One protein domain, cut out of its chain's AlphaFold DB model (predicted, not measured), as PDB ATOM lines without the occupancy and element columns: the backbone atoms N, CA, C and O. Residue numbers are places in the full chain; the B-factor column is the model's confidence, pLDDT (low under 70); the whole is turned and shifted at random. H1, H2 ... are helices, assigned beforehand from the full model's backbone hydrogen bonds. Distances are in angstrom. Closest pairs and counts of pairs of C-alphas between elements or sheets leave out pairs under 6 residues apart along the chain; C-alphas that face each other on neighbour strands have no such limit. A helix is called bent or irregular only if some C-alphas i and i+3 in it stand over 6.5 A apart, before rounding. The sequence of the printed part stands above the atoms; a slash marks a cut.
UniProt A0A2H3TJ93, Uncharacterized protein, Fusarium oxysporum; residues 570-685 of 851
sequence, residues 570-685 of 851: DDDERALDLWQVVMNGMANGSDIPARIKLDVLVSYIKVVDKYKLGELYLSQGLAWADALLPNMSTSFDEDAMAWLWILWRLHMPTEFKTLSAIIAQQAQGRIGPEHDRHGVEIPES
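Overview. This is residues 570 to 685 of the 851 residues of an uncharacterized protein of Fusarium oxysporum (UniProt A0A2H3TJ93). Two helical hairpins, H2 with H3 and H4 with H5, follow each other along an elongated body, with H1 at one end, packed on H2 by its residues 571 to 579 and about perpendicular to it. H5 is at the other end, and from there the last 19 residues, 667 to 685, fold back as a long stretch with no named element. The printed part has 116 residues with five named helices, in the order H1 H2 H3 H4 H5, and no named strand; the class is all helix. It is compact, with a radius of gyration of the C-alphas of 14.6 A, and spans 49 by 26 by 21 A.

Arrangement. H1, residues 570 to 588, touches H2, residues 598 to 610, with residues 571 to 579 alone. The two are about perpendicular at 78 degrees, and their closest C-alphas, those of Ala 575 and Tyr 604, are 4.9 A apart. H2 and H3, residues 615 to 631, touch and form a helical hairpin, at a shallow tilt of 20 degrees, opposite ways; their closest C-alphas, those of Ile 605 and Gly 621, are 6.8 A apart. H1 and H3 are close but not clearly touching, with the C-alphas of Val 582 and Tyr 617 closest at 7.9 A. H2 only just touches H4, residues 640 to 649, with 3 pairs of C-alphas within 8 A; H2 takes part with residues 602 to 605 alone, and the C-alphas of Val 602 and Ala 642 are closest at 7.1 A. H2, H3 and H4 form an up and down bundle, each running against the one before it. H4 and H5, residues 653 to 666, touch as a second helical hairpin at a shallow tilt of 29 degrees, opposite ways; the C-alphas of Leu 647 and Phe 656 are closest at 5.2 A. H1 is apart from H4 and H5. In H2, H4 and H5 every O i to N i+4 pair is within hydrogen-bond range; in H1 it is 14 of 15 and in H3 10 of 13.

Along the chain. H1 begins at C-alpha 570 (53.377, 40.823, 35.214) and measures 26.7 A from first to last C-alpha. H2 measures 18.2 A. H3 measures 24.3 A, has a kink of 27 degrees near residue 625, and is irregular: C-alphas 627 and 630 are 7.3 A apart. H4 measures 14.1 A. H5 measures 19.8 A and ends at C-alpha 666 (33.323, 64.828, 47.493).

Size, cuts and confidence. The two C-alphas farthest apart, those of Asn 588 and Gln 668, are 49.7 A from each other. The printed part has no cut. The links H2 to H3 and H4 to H5 are tight, and H1 to H2 and H3 to H4 are short. The mean pLDDT of the printed part is 81.0, and it is under 70 at residues 570 to 575, 585 to 591, 613 and 673 to 675.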
ATOM      1  N   ASP A 570      52.518  41.015  34.025       53.25
ATOM      2  CA  ASP A 570      53.377  40.823  35.214       53.25
ATOM      3  C   ASP A 570      52.601  40.925  36.547       53.25
ATOM      4  O   ASP A 570      53.009  40.333  37.548       53.25
ATOM      5  N   ASP A 571      51.455  41.620  36.586       55.28
ATOM      6  CA  ASP A 571      50.538  41.599  37.743       55.28
ATOM      7  C   ASP A 571      49.492  40.467  37.655       55.28
ATOM      8  O   ASP A 571      49.073  39.941  38.696       55.28
ATOM      9  N   ASP A 572      49.136  40.016  36.446       60.50
ATOM     10  CA  ASP A 572      48.298  38.826  36.242       60.50
ATOM     11  C   ASP A 572      49.059  37.542  36.656       60.50
ATOM     12  O   ASP A 572      48.485  36.701  37.354       60.50
ATOM     13  N   GLU A 573      50.371  37.419  36.371       67.44
ATOM     14  CA  GLU A 573      51.207  36.301  36.867       67.44
ATOM     15  C   GLU A 573      51.221  36.252  38.406       67.44
ATOM     16  O   GLU A 573      50.966  35.198  38.997       67.44
ATOM     17  N   ARG A 574      51.424  37.392  39.084       66.06
ATOM     18  CA  ARG A 574      51.419  37.471  40.561       66.06
ATOM     19  C   ARG A 574      50.059  37.098  41.160       66.06
ATOM     20  O   ARG A 574      50.003  36.450  42.209       66.06
ATOM     21  N   ALA A 575      48.960  37.495  40.516       65.75
ATOM     22  CA  ALA A 575      47.606  37.153  40.948       65.75
ATOM     23  C   ALA A 575      47.271  35.669  40.709       65.75
ATOM     24  O   ALA A 575      46.643  35.032  41.565       65.75
ATOM     25  N   LEU A 576      47.749  35.086  39.604       71.94
ATOM     26  CA  LEU A 576      47.677  33.649  39.320       71.94
ATOM     27  C   LEU A 576      48.510  32.823  40.311       71.94
ATOM     28  O   LEU A 576      48.046  31.778  40.773       71.94
ATOM     29  N   ASP A 577      49.695  33.292  40.702       74.75
ATOM     30  CA  ASP A 577      50.510  32.671  41.752       74.75
ATOM     31  C   ASP A 577      49.808  32.736  43.119       74.75
ATOM     32  O   ASP A 577      49.732  31.731  43.834       74.75
ATOM     33  N   LEU A 578      49.196  33.873  43.468       73.94
ATOM     34  CA  LEU A 578      48.409  34.003  44.698       73.94
ATOM     35  C   LEU A 578      47.187  33.064  44.697       73.94
ATOM     36  O   LEU A 578      46.895  32.421  45.708       73.94
ATOM     37  N   TRP A 579      46.504  32.919  43.558       77.00
ATOM     38  CA  TRP A 579      45.424  31.947  43.375       77.00
ATOM     39  C   TRP A 579      45.906  30.496  43.522       77.00
ATOM     40  O   TRP A 579      45.271  29.711  44.235       77.00
ATOM     41  N   GLN A 580      47.056  30.142  42.938       71.12
ATOM     42  CA  GLN A 580      47.682  28.832  43.139       71.12
ATOM     43  C   GLN A 580      48.047  28.596  44.613       71.12
ATOM     44  O   GLN A 580      47.848  27.488  45.119       71.12
ATOM     45  N   VAL A 581      48.530  29.613  45.335       75.12
ATOM     46  CA  VAL A 581      48.801  29.531  46.780       75.12
ATOM     47  C   VAL A 581      47.515  29.296  47.576       75.12
ATOM     48  O   VAL A 581      47.504  28.417  48.439       75.12
ATOM     49  N   VAL A 582      46.413  29.988  47.263       73.50
ATOM     50  CA  VAL A 582      45.103  29.760  47.908       73.50
ATOM     51  C   VAL A 582      44.583  28.346  47.630       73.50
ATOM     52  O   VAL A 582      44.201  27.644  48.568       73.50
ATOM     53  N   MET A 583      44.633  27.878  46.377       71.69
ATOM     54  CA  MET A 583      44.211  26.521  46.004       71.69
ATOM     55  C   MET A 583      45.025  25.449  46.748       71.69
ATOM     56  O   MET A 583      44.463  24.521  47.337       71.69
ATOM     57  N   ASN A 584      46.355  25.589  46.770       70.25
ATOM     58  CA  ASN A 584      47.243  24.662  47.469       70.25
ATOM     59  C   ASN A 584      47.088  24.741  48.998       70.25
ATOM     60  O   ASN A 584      47.197  23.710  49.666       70.25
ATOM     61  N   GLY A 585      46.799  25.927  49.544       65.50
ATOM     62  CA  GLY A 585      46.494  26.153  50.957       65.50
ATOM     63  C   GLY A 585      45.214  25.446  51.396       65.50
ATOM     64  O   GLY A 585      45.246  24.674  52.353       65.50
ATOM     65  N   MET A 586      44.122  25.605  50.642       65.00
ATOM     66  CA  MET A 586      42.857  24.898  50.893       65.00
ATOM     67  C   MET A 586      42.997  23.370  50.788       65.00
ATOM     68  O   MET A 586      42.341  22.644  51.534       65.00
ATOM     69  N   ALA A 587      43.853  22.869  49.891       59.31
ATOM     70  CA  ALA A 587      44.058  21.433  49.696       59.31
ATOM     71  C   ALA A 587      44.998  20.781  50.731       59.31
ATOM     72  O   ALA A 587      44.764  19.637  51.123       59.31
ATOM     73  N   ASN A 588      46.064  21.475  51.156       57.31
ATOM     74  CA  ASN A 588      47.173  20.878  51.919       57.31
ATOM     75  C   ASN A 588      47.469  21.547  53.275       57.31
ATOM     76  O   ASN A 588      48.314  21.046  54.016       57.31
ATOM     77  N   GLY A 589      46.799  22.652  53.619       57.81
ATOM     78  CA  GLY A 589      47.029  23.386  54.869       57.81
ATOM     79  C   GLY A 589      48.268  24.289  54.864       57.81
ATOM     80  O   GLY A 589      48.841  24.527  55.925       57.81
ATOM     81  N   SER A 590      48.704  24.764  53.694       57.41
ATOM     82  CA  SER A 590      49.765  25.776  53.567       57.41
ATOM     83  C   SER A 590      49.335  27.126  54.160       57.41
ATOM     84  O   SER A 590      48.159  27.481  54.083       57.41
ATOM     85  N   ASP A 591      50.290  27.906  54.677       66.75
ATOM     86  CA  ASP A 591      50.043  29.259  55.194       66.75
ATOM     87  C   ASP A 591      49.592  30.218  54.074       66.75
ATOM     88  O   ASP A 591      50.408  30.796  53.352       66.75
ATOM     89  N   ILE A 592      48.277  30.411  53.942       75.69
ATOM     90  CA  ILE A 592      47.699  31.497  53.139       75.69
ATOM     91  C   ILE A 592      48.083  32.834  53.809       75.69
ATOM     92  O   ILE A 592      47.902  32.965  55.025       75.69
ATOM     93  N   PRO A 593      48.600  33.841  53.072       78.56
ATOM     94  CA  PRO A 593      49.007  35.114  53.663       78.56
ATOM     95  C   PRO A 593      47.874  35.780  54.455       78.56
ATOM     96  O   PRO A 593      46.845  36.144  53.900       78.56
ATOM     97  N   ALA A 594      48.067  35.990  55.760       74.25
ATOM     98  CA  ALA A 594      47.034  36.570  56.630       74.25
ATOM     99  C   ALA A 594      46.730  38.057  56.347       74.25
ATOM    100  O   ALA A 594      45.772  38.607  56.890       74.25
ATOM    101  N   ARG A 595      47.566  38.721  55.538       75.88
ATOM    102  CA  ARG A 595      47.373  40.077  55.010       75.88
ATOM    103  C   ARG A 595      48.024  40.174  53.635       75.88
ATOM    104  O   ARG A 595      49.134  39.677  53.453       75.88
ATOM    105  N   ILE A 596      47.360  40.881  52.733       85.06
ATOM    106  CA  ILE A 596      47.909  41.359  51.463       85.06
ATOM    107  C   ILE A 596      47.779  42.890  51.412       85.06
ATOM    108  O   ILE A 596      47.459  43.520  52.422       85.06
ATOM    109  N   LYS A 597      48.081  43.493  50.268       87.19
ATOM    110  CA  LYS A 597      47.855  44.913  49.978       87.19
ATOM    111  C   LYS A 597      46.600  45.090  49.094       87.19
ATOM    112  O   LYS A 597      46.043  44.101  48.629       87.19
ATOM    113  N   LEU A 598      46.200  46.342  48.836       86.69
ATOM    114  CA  LEU A 598      45.061  46.690  47.977       86.69
ATOM    115  C   LEU A 598      45.289  46.352  46.491       86.69
ATOM    116  O   LEU A 598      44.441  45.689  45.908       86.69
ATOM    117  N   ASP A 599      46.439  46.735  45.924       86.25
ATOM    118  CA  ASP A 599      46.890  46.378  44.561       86.25
ATOM    119  C   ASP A 599      46.731  44.862  44.301       86.25
ATOM    120  O   ASP A 599      45.992  44.431  43.417       86.25
ATOM    121  N   VAL A 600      47.312  44.040  45.177       85.81
ATOM    122  CA  VAL A 600      47.252  42.571  45.118       85.81
ATOM    123  C   VAL A 600      45.826  42.023  45.303       85.81
ATOM    124  O   VAL A 600      45.496  40.981  44.736       85.81
ATOM    125  N   LEU A 601      44.964  42.699  46.074       88.88
ATOM    126  CA  LEU A 601      43.560  42.299  46.248       88.88
ATOM    127  C   LEU A 601      42.730  42.588  44.988       88.88
ATOM    128  O   LEU A 601      41.912  41.747  44.612       88.88
ATOM    129  N   VAL A 602      42.960  43.723  44.314       88.81
ATOM    130  CA  VAL A 602      42.298  44.049  43.040       88.81
ATOM    131  C   VAL A 602      42.639  42.998  41.986       88.81
ATOM    132  O   VAL A 602      41.725  42.373  41.445       88.81
ATOM    133  N   SER A 603      43.928  42.735  41.744       85.56
ATOM    134  CA  SER A 603      44.358  41.757  40.732       85.56
ATOM    135  C   SER A 603      43.879  40.337  41.057       85.56
ATOM    136  O   SER A 603      43.432  39.617  40.164       85.56
ATOM    137  N   TYR A 604      43.854  39.941  42.338       87.19
ATOM    138  CA  TYR A 604      43.274  38.659  42.751       87.19
ATOM    139  C   TYR A 604      41.780  38.543  42.410       87.19
ATOM    140  O   TYR A 604      41.361  37.523  41.862       87.19
ATOM    141  N   ILE A 605      40.970  39.569  42.702       87.38
ATOM    142  CA  ILE A 605      39.532  39.545  42.388       87.38
ATOM    143  C   ILE A 605      39.321  39.577  40.865       87.38
ATOM    144  O   ILE A 605      38.523  38.786  40.361       87.38
ATOM    145  N   LYS A 606      40.099  40.383  40.121       85.19
ATOM    146  CA  LYS A 606      40.096  40.392  38.646       85.19
ATOM    147  C   LYS A 606      40.329  38.987  38.082       85.19
ATOM    148  O   LYS A 606      39.530  38.526  37.271       85.19
ATOM    149  N   VAL A 607      41.350  38.264  38.555       84.00
ATOM    150  CA  VAL A 607      41.629  36.870  38.153       84.00
ATOM    151  C   VAL A 607      40.495  35.915  38.556       84.00
ATOM    152  O   VAL A 607      40.064  35.089  37.747       84.00
ATOM    153  N   VAL A 608      39.957  36.036  39.775       82.38
ATOM    154  CA  VAL A 608      38.816  35.225  40.244       82.38
ATOM    155  C   VAL A 608      37.591  35.391  39.337       82.38
ATOM    156  O   VAL A 608      36.958  34.393  38.980       82.38
ATOM    157  N   ASP A 609      37.307  36.609  38.879       79.19
ATOM    158  CA  ASP A 609      36.205  36.907  37.962       79.19
ATOM    159  C   ASP A 609      36.483  36.483  36.511       79.19
ATOM    160  O   ASP A 609      35.640  35.820  35.895       79.19
ATOM    161  N   LYS A 610      37.684  36.781  35.991       79.81
ATOM    162  CA  LYS A 610      38.186  36.411  34.649       79.81
ATOM    163  C   LYS A 610      38.026  34.911  34.380       79.81
ATOM    164  O   LYS A 610      37.578  34.517  33.302       79.81
ATOM    165  N   TYR A 611      38.289  34.075  35.389       77.38
ATOM    166  CA  TYR A 611      38.138  32.614  35.317       77.38
ATOM    167  C   TYR A 611      36.860  32.060  35.979       77.38
ATOM    168  O   TYR A 611      36.670  30.841  36.009       77.38
ATOM    169  N   LYS A 612      35.957  32.925  36.471       73.25
ATOM    170  CA  LYS A 612      34.678  32.576  37.133       73.25
ATOM    171  C   LYS A 612      34.838  31.546  38.258       73.25
ATOM    172  O   LYS A 612      34.076  30.583  38.382       73.25
ATOM    173  N   LEU A 613      35.865  31.753  39.074       68.38
ATOM    174  CA  LEU A 613      36.238  30.904  40.196       68.38
ATOM    175  C   LEU A 613      35.246  31.134  41.348       68.38
ATOM    176  O   LEU A 613      35.196  32.203  41.942       68.38
ATOM    177  N   GLY A 614      34.411  30.127  41.623       73.12
ATOM    178  CA  GLY A 614      33.223  30.278  42.476       73.12
ATOM    179  C   GLY A 614      33.482  30.672  43.940       73.12
ATOM    180  O   GLY A 614      34.614  30.646  44.417       73.12
ATOM    181  N   GLU A 615      32.386  30.963  44.652       73.94
ATOM    182  CA  GLU A 615      32.261  31.562  46.003       73.94
ATOM    183  C   GLU A 615      33.388  31.277  47.018       73.94
ATOM    184  O   GLU A 615      33.774  32.170  47.767       73.94
ATOM    185  N   LEU A 616      33.950  30.063  47.042       73.19
ATOM    186  CA  LEU A 616      35.099  29.702  47.884       73.19
ATOM    187  C   LEU A 616      36.306  30.638  47.696       73.19
ATOM    188  O   LEU A 616      36.929  31.016  48.687       73.19
ATOM    189  N   TYR A 617      36.625  31.045  46.466       78.50
ATOM    190  CA  TYR A 617      37.751  31.948  46.189       78.50
ATOM    191  C   TYR A 617      37.419  33.399  46.567       78.50
ATOM    192  O   TYR A 617      38.213  34.059  47.238       78.50
ATOM    193  N   LEU A 618      36.197  33.859  46.275       81.25
ATOM    194  CA  LEU A 618      35.695  35.157  46.743       81.25
ATOM    195  C   LEU A 618      35.676  35.251  48.280       81.25
ATOM    196  O   LEU A 618      35.983  36.305  48.825       81.25
ATOM    197  N   SER A 619      35.414  34.151  48.998       83.50
ATOM    198  CA  SER A 619      35.438  34.133  50.470       83.50
ATOM    199  C   SER A 619      36.825  34.419  51.068       83.50
ATOM    200  O   SER A 619      36.925  35.000  52.150       83.50
ATOM    201  N   GLN A 620      37.902  34.087  50.344       85.06
ATOM    202  CA  GLN A 620      39.266  34.458  50.727       85.06
ATOM    203  C   GLN A 620      39.568  35.929  50.392       85.06
ATOM    204  O   GLN A 620      40.248  36.599  51.171       85.06
ATOM    205  N   GLY A 621      39.012  36.446  49.289       86.69
ATOM    206  CA  GLY A 621      39.014  37.877  48.970       86.69
ATOM    207  C   GLY A 621      38.316  38.712  50.049       86.69
ATOM    208  O   GLY A 621      38.887  39.689  50.526       86.69
ATOM    209  N   LEU A 622      37.143  38.272  50.519       89.25
ATOM    210  CA  LEU A 622      36.398  38.885  51.625       89.25
ATOM    211  C   LEU A 622      37.214  38.917  52.924       89.25
ATOM    212  O   LEU A 622      37.356  39.976  53.526       89.25
ATOM    213  N   ALA A 623      37.843  37.803  53.309       87.25
ATOM    214  CA  ALA A 623      38.698  37.761  54.498       87.25
ATOM    215  C   ALA A 623      39.922  38.702  54.412       87.25
ATOM    216  O   ALA A 623      40.425  39.166  55.440       87.25
ATOM    217  N   TRP A 624      40.409  39.003  53.203       91.25
ATOM    218  CA  TRP A 624      41.453  40.006  52.976       91.25
ATOM    219  C   TRP A 624      40.914  41.440  52.944       91.25
ATOM    220  O   TRP A 624      41.572  42.327  53.490       91.25
ATOM    221  N   ALA A 625      39.725  41.664  52.380       90.69
ATOM    222  CA  ALA A 625      39.033  42.948  52.424       90.69
ATOM    223  C   ALA A 625      38.726  43.354  53.874       90.69
ATOM    224  O   ALA A 625      39.152  44.427  54.291       90.69
ATOM    225  N   ASP A 626      38.132  42.464  54.680       90.06
ATOM    226  CA  ASP A 626      37.890  42.648  56.122       90.06
ATOM    227  C   ASP A 626      39.169  43.041  56.885       90.06
ATOM    228  O   ASP A 626      39.167  43.939  57.731       90.06
ATOM    229  N   ALA A 627      40.295  42.393  56.567       88.06
ATOM    230  CA  ALA A 627      41.596  42.687  57.170       88.06
ATOM    231  C   ALA A 627      42.201  44.033  56.716       88.06
ATOM    232  O   ALA A 627      43.110  44.547  57.380       88.06
ATOM    233  N   LEU A 628      41.709  44.596  55.607       90.12
ATOM    234  CA  LEU A 628      42.126  45.868  55.019       90.12
ATOM    235  C   LEU A 628      41.127  47.017  55.245       90.12
ATOM    236  O   LEU A 628      41.551  48.163  55.110       90.12
ATOM    237  N   LEU A 629      39.881  46.761  55.672       88.62
ATOM    238  CA  LEU A 629      38.874  47.787  56.002       88.62
ATOM    239  C   LEU A 629      39.373  48.912  56.936       88.62
ATOM    240  O   LEU A 629      38.973  50.057  56.727       88.62
ATOM    241  N   PRO A 630      40.273  48.687  57.921       87.81
ATOM    242  CA  PRO A 630      40.859  49.781  58.708       87.81
ATOM    243  C   PRO A 630      41.699  50.786  57.898       87.81
ATOM    244  O   PRO A 630      42.047  51.840  58.424       87.81
ATOM    245  N   ASN A 631      42.029  50.453  56.645       83.94
ATOM    246  CA  ASN A 631      42.698  51.300  55.657       83.94
ATOM    247  C   ASN A 631      41.772  51.638  54.461       83.94
ATOM    248  O   ASN A 631      42.268  52.070  53.422       83.94
ATOM    249  N   MET A 632      40.456  51.403  54.567       87.25
ATOM    250  CA  MET A 632      39.484  51.831  53.556       87.25
ATOM    251  C   MET A 632      39.541  53.354  53.401       87.25
ATOM    252  O   MET A 632      39.722  54.076  54.387       87.25
ATOM    253  N   SER A 633      39.374  53.848  52.173       82.75
ATOM    254  CA  SER A 633      39.378  55.290  51.930       82.75
ATOM    255  C   SER A 633      38.286  56.017  52.731       82.75
ATOM    256  O   SER A 633      37.167  55.532  52.900       82.75
ATOM    257  N   THR A 634      38.632  57.208  53.228       86.06
ATOM    258  CA  THR A 634      37.723  58.130  53.944       86.06
ATOM    259  C   THR A 634      37.507  59.445  53.177       86.06
ATOM    260  O   THR A 634      36.871  60.389  53.664       86.06
ATOM    261  N   SER A 635      38.011  59.488  51.945       87.19
ATOM    262  CA  SER A 635      38.021  60.617  51.014       87.19
ATOM    263  C   SER A 635      37.587  60.134  49.626       87.19
ATOM    264  O   SER A 635      37.324  58.954  49.419       87.19
ATOM    265  N   PHE A 636      37.488  61.050  48.664       87.44
ATOM    266  CA  PHE A 636      37.555  60.667  47.256       87.44
ATOM    267  C   PHE A 636      39.005  60.863  46.797       87.44
ATOM    268  O   PHE A 636      39.454  61.995  46.618       87.44
ATOM    269  N   ASP A 637      39.753  59.763  46.739       84.75
ATOM    270  CA  ASP A 637      41.178  59.678  46.400       84.75
ATOM    271  C   ASP A 637      41.445  58.493  45.449       84.75
ATOM    272  O   ASP A 637      40.519  57.764  45.096       84.75
ATOM    273  N   GLU A 638      42.698  58.318  45.005       80.94
ATOM    274  CA  GLU A 638      43.107  57.345  43.966       80.94
ATOM    275  C   GLU A 638      42.672  55.890  44.244       80.94
ATOM    276  O   GLU A 638      42.472  55.117  43.310       80.94
ATOM    277  N   ASP A 639      42.506  55.518  45.518       87.94
ATOM    278  CA  ASP A 639      42.108  54.171  45.942       87.94
ATOM    279  C   ASP A 639      40.589  54.038  46.180       87.94
ATOM    280  O   ASP A 639      40.084  52.925  46.344       87.94
ATOM    281  N   ALA A 640      39.828  55.140  46.196       89.50
ATOM    282  CA  ALA A 640      38.392  55.123  46.490       89.50
ATOM    283  C   ALA A 640      37.570  54.387  45.414       89.50
ATOM    284  O   ALA A 640      36.598  53.714  45.755       89.50
ATOM    285  N   MET A 641      37.971  54.457  44.139       89.69
ATOM    286  CA  MET A 641      37.308  53.721  43.051       89.69
ATOM    287  C   MET A 641      37.577  52.212  43.143       89.69
ATOM    288  O   MET A 641      36.635  51.418  43.103       89.69
ATOM    289  N   ALA A 642      38.830  51.813  43.388       89.81
ATOM    290  CA  ALA A 642      39.195  50.417  43.637       89.81
ATOM    291  C   ALA A 642      38.446  49.837  44.846       89.81
ATOM    292  O   ALA A 642      37.876  48.749  44.762       89.81
ATOM    293  N   TRP A 643      38.364  50.584  45.952       92.56
ATOM    294  CA  TRP A 643      37.558  50.185  47.104       92.56
ATOM    295  C   TRP A 643      36.063  50.083  46.775       92.56
ATOM    296  O   TRP A 643      35.439  49.096  47.161       92.56
ATOM    297  N   LEU A 644      35.475  51.034  46.041       91.81
ATOM    298  CA  LEU A 644      34.057  50.973  45.659       91.81
ATOM    299  C   LEU A 644      33.749  49.705  44.840       91.81
ATOM    300  O   LEU A 644      32.750  49.034  45.103       91.81
ATOM    301  N   TRP A 645      34.639  49.344  43.911       91.06
ATOM    302  CA  TRP A 645      34.551  48.111  43.127       91.06
ATOM    303  C   TRP A 645      34.683  46.847  43.989       91.06
ATOM    304  O   TRP A 645      33.834  45.962  43.892       91.06
ATOM    305  N   ILE A 646      35.678  46.775  44.884       91.38
ATOM    306  CA  ILE A 646      35.866  45.640  45.812       91.38
ATOM    307  C   ILE A 646      34.616  45.427  46.676       91.38
ATOM    308  O   ILE A 646      34.136  44.303  46.810       91.38
ATOM    309  N   LEU A 647      34.069  46.502  47.250       92.31
ATOM    310  CA  LEU A 647      32.932  46.434  48.173       92.31
ATOM    311  C   LEU A 647      31.617  46.088  47.452       92.31
ATOM    312  O   LEU A 647      30.781  45.379  48.016       92.31
ATOM    313  N   TRP A 648      31.456  46.517  46.193       91.25
ATOM    314  CA  TRP A 648      30.409  46.012  45.299       91.25
ATOM    315  C   TRP A 648      30.582  44.509  45.047       91.25
ATOM    316  O   TRP A 648      29.659  43.728  45.286       91.25
ATOM    317  N   ARG A 649      31.776  44.095  44.605       87.88
ATOM    318  CA  ARG A 649      32.041  42.746  44.090       87.88
ATOM    319  C   ARG A 649      32.039  41.657  45.161       87.88
ATOM    320  O   ARG A 649      31.621  40.533  44.894       87.88
ATOM    321  N   LEU A 650      32.463  41.992  46.378       89.19
ATOM    322  CA  LEU A 650      32.437  41.100  47.541       89.19
ATOM    323  C   LEU A 650      31.121  41.182  48.338       89.19
ATOM    324  O   LEU A 650      31.019  40.568  49.397       89.19
ATOM    325  N   HIS A 651      30.118  41.915  47.836       89.00
ATOM    326  CA  HIS A 651      28.815  42.118  48.477       89.00
ATOM    327  C   HIS A 651      28.911  42.633  49.929       89.00
ATOM    328  O   HIS A 651      28.354  42.040  50.854       89.00
ATOM    329  N   MET A 652      29.601  43.764  50.126       91.56
ATOM    330  CA  MET A 652      29.820  44.419  51.428       91.56
ATOM    331  C   MET A 652      28.964  45.701  51.545       91.56
ATOM    332  O   MET A 652      29.460  46.807  51.306       91.56
ATOM    333  N   PRO A 653      27.649  45.594  51.842       90.56
ATOM    334  CA  PRO A 653      26.695  46.686  51.640       90.56
ATOM    335  C   PRO A 653      26.904  47.892  52.563       90.56
ATOM    336  O   PRO A 653      26.664  49.015  52.129       90.56
ATOM    337  N   THR A 654      27.340  47.704  53.812       91.44
ATOM    338  CA  THR A 654      27.480  48.804  54.790       91.44
ATOM    339  C   THR A 654      28.641  49.724  54.414       91.44
ATOM    340  O   THR A 654      28.541  50.953  54.443       91.44
ATOM    341  N   GLU A 655      29.742  49.104  54.016       93.44
ATOM    342  CA  GLU A 655      31.001  49.711  53.618       93.44
ATOM    343  C   GLU A 655      30.835  50.376  52.244       93.44
ATOM    344  O   GLU A 655      31.136  51.561  52.094       93.44
ATOM    345  N   PHE A 656      30.238  49.666  51.275       93.06
ATOM    346  CA  PHE A 656      29.874  50.206  49.962       93.06
ATOM    347  C   PHE A 656      28.964  51.438  50.080       93.06
ATOM    348  O   PHE A 656      29.199  52.462  49.435       93.06
ATOM    349  N   LYS A 657      27.948  51.379  50.952       93.75
ATOM    350  CA  LYS A 657      27.043  52.501  51.222       93.75
ATOM    351  C   LYS A 657      27.778  53.697  51.838       93.75
ATOM    352  O   LYS A 657      27.535  54.839  51.456       93.75
ATOM    353  N   THR A 658      28.718  53.439  52.745       93.12
ATOM    354  CA  THR A 658      29.553  54.479  53.367       93.12
ATOM    355  C   THR A 658      30.474  55.154  52.346       93.12
ATOM    356  O   THR A 658      30.567  56.383  52.316       93.12
ATOM    357  N   LEU A 659      31.126  54.379  51.475       93.12
ATOM    358  CA  LEU A 659      32.069  54.912  50.492       93.12
ATOM    359  C   LEU A 659      31.370  55.605  49.311       93.12
ATOM    360  O   LEU A 659      31.797  56.682  48.899       93.12
ATOM    361  N   SER A 660      30.250  55.070  48.817       93.50
ATOM    362  CA  SER A 660      29.435  55.747  47.793       93.50
ATOM    363  C   SER A 660      28.892  57.099  48.279       93.50
ATOM    364  O   SER A 660      28.909  58.063  47.515       93.50
ATOM    365  N   ALA A 661      28.521  57.223  49.563       93.06
ATOM    366  CA  ALA A 661      28.175  58.511  50.173       93.06
ATOM    367  C   ALA A 661      29.360  59.497  50.186       93.06
ATOM    368  O   ALA A 661      29.201  60.672  49.849       93.06
ATOM    369  N   ILE A 662      30.555  59.017  50.552       92.88
ATOM    370  CA  ILE A 662      31.801  59.799  50.547       92.88
ATOM    371  C   ILE A 662      32.110  60.326  49.141       92.88
ATOM    372  O   ILE A 662      32.397  61.515  48.999       92.88
ATOM    373  N   ILE A 663      32.000  59.475  48.118       92.31
ATOM    374  CA  ILE A 663      32.249  59.828  46.716       92.31
ATOM    375  C   ILE A 663      31.202  60.841  46.231       92.31
ATOM    376  O   ILE A 663      31.578  61.918  45.772       92.31
ATOM    377  N   ALA A 664      29.904  60.583  46.428       90.88
ATOM    378  CA  ALA A 664      28.832  61.499  46.023       90.88
ATOM    379  C   ALA A 664      28.955  62.902  46.655       90.88
ATOM    380  O   ALA A 664      28.633  63.900  46.012       90.88
ATOM    381  N   GLN A 665      29.441  63.010  47.898       91.25
ATOM    382  CA  GLN A 665      29.638  64.304  48.565       91.25
ATOM    383  C   GLN A 665      30.933  65.033  48.159       91.25
ATOM    384  O   GLN A 665      31.006  66.257  48.315       91.25
ATOM    385  N   GLN A 666      31.960  64.305  47.697       91.50
ATOM    386  CA  GLN A 666      33.323  64.828  47.493       91.50
ATOM    387  C   GLN A 666      33.753  64.928  46.021       91.50
ATOM    388  O   GLN A 666      34.654  65.712  45.726       91.50
ATOM    389  N   ALA A 667      33.098  64.220  45.098       87.25
ATOM    390  CA  ALA A 667      33.352  64.331  43.664       87.25
ATOM    391  C   ALA A 667      33.076  65.756  43.150       87.25
ATOM    392  O   ALA A 667      31.999  66.321  43.365       87.25
ATOM    393  N   GLN A 668      34.071  66.344  42.480       83.38
ATOM    394  CA  GLN A 668      33.997  67.701  41.935       83.38
ATOM    395  C   GLN A 668      33.499  67.683  40.478       83.38
ATOM    396  O   GLN A 668      32.503  68.345  40.162       83.38
ATOM    397  N   GLY A 669      34.134  66.884  39.616       76.06
ATOM    398  CA  GLY A 669      33.694  66.596  38.247       76.06
ATOM    399  C   GLY A 669      32.686  65.442  38.158       76.06
ATOM    400  O   GLY A 669      32.175  64.978  39.177       76.06
ATOM    401  N   ARG A 670      32.411  64.985  36.928       77.81
ATOM    402  CA  ARG A 670      31.714  63.712  36.671       77.81
ATOM    403  C   ARG A 670      32.602  62.570  37.176       77.81
ATOM    404  O   ARG A 670      33.807  62.601  36.954       77.81
ATOM    405  N   ILE A 671      32.024  61.563  37.822       80.38
ATOM    406  CA  ILE A 671      32.763  60.345  38.183       80.38
ATOM    407  C   ILE A 671      33.049  59.561  36.890       80.38
ATOM    408  O   ILE A 671      32.132  59.300  36.110       80.38
ATOM    409  N   GLY A 672      34.314  59.223  36.641       70.56
ATOM    410  CA  GLY A 672      34.772  58.684  35.356       70.56
ATOM    411  C   GLY A 672      36.195  58.111  35.408       70.56
ATOM    412  O   GLY A 672      36.839  58.217  36.457       70.56
ATOM    413  N   PRO A 673      36.685  57.502  34.307       64.25
ATOM    414  CA  PRO A 673      37.920  56.708  34.280       64.25
ATOM    415  C   PRO A 673      39.179  57.443  34.751       64.25
ATOM    416  O   PRO A 673      40.080  56.817  35.296       64.25
ATOM    417  N   GLU A 674      39.243  58.771  34.626       65.12
ATOM    418  CA  GLU A 674      40.370  59.575  35.115       65.12
ATOM    419  C   GLU A 674      40.547  59.560  36.650       65.12
ATOM    420  O   GLU A 674      41.562  60.036  37.157       65.12
ATOM    421  N   HIS A 675      39.579  59.005  37.387       66.44
ATOM    422  CA  HIS A 675      39.623  58.805  38.839       66.44
ATOM    423  C   HIS A 675      40.047  57.383  39.243       66.44
ATOM    424  O   HIS A 675      40.148  57.097  40.437       66.44
ATOM    425  N   ASP A 676      40.258  56.484  38.280       70.75
ATOM    426  CA  ASP A 676      40.553  55.078  38.526       70.75
ATOM    427  C   ASP A 676      41.968  54.705  38.072       70.75
ATOM    428  O   ASP A 676      42.259  54.488  36.899       70.75
ATOM    429  N   ARG A 677      42.856  54.587  39.059       71.88
ATOM    430  CA  ARG A 677      44.244  54.168  38.873       71.88
ATOM    431  C   ARG A 677      44.413  52.650  38.688       71.88
ATOM    432  O   ARG A 677      45.486  52.210  38.284       71.88
ATOM    433  N   HIS A 678      43.398  51.851  39.018       73.00
ATOM    434  CA  HIS A 678      43.495  50.388  39.107       73.00
ATOM    435  C   HIS A 678      42.782  49.662  37.950       73.00
ATOM    436  O   HIS A 678      42.858  48.432  37.861       73.00
ATOM    437  N   GLY A 679      42.100  50.397  37.065       74.50
ATOM    438  CA  GLY A 679      41.410  49.866  35.886       74.50
ATOM    439  C   GLY A 679      40.310  48.871  36.258       74.50
ATOM    440  O   GLY A 679      40.312  47.735  35.777       74.50
ATOM    441  N   VAL A 680      39.445  49.239  37.200       81.50
ATOM    442  CA  VAL A 680      38.347  48.427  37.722       81.50
ATOM    443  C   VAL A 680      37.026  48.740  37.016       81.50
ATOM    444  O   VAL A 680      36.459  49.824  37.123       81.50
ATOM    445  N   GLU A 681      36.476  47.742  36.327       80.50
ATOM    446  CA  GLU A 681      35.181  47.860  35.653       80.50
ATOM    447  C   GLU A 681      34.025  47.896  36.673       80.50
ATOM    448  O   GLU A 681      33.520  46.862  37.120       80.50
ATOM    449  N   ILE A 682      33.602  49.106  37.053       82.81
ATOM    450  CA  ILE A 682      32.358  49.357  37.796       82.81
ATOM    451  C   ILE A 682      31.221  49.582  36.782       82.81
ATOM    452  O   ILE A 682      31.386  50.405  35.881       82.81
ATOM    453  N   PRO A 683      30.054  48.917  36.914       84.88
ATOM    454  CA  PRO A 683      28.915  49.148  36.025       84.88
ATOM    455  C   PRO A 683      28.470  50.615  35.996       84.88
ATOM    456  O   PRO A 683      28.280  51.229  37.050       84.88
ATOM    457  N   GLU A 684      28.221  51.156  34.798       83.81
ATOM    458  CA  GLU A 684      27.799  52.554  34.610       83.81
ATOM    459  C   GLU A 684      26.548  52.904  35.431       83.81
ATOM    460  O   GLU A 684      26.488  53.985  36.002       83.81
ATOM    461  N   SER A 685      25.605  51.970  35.609       84.19
ATOM    462  CA  SER A 685      24.403  52.167  36.435       84.19
ATOM    463  C   SER A 685      24.700  52.507  37.903       84.19
ATOM    464  O   SER A 685      23.929  53.227  38.535       84.19
TER     465      SER A 685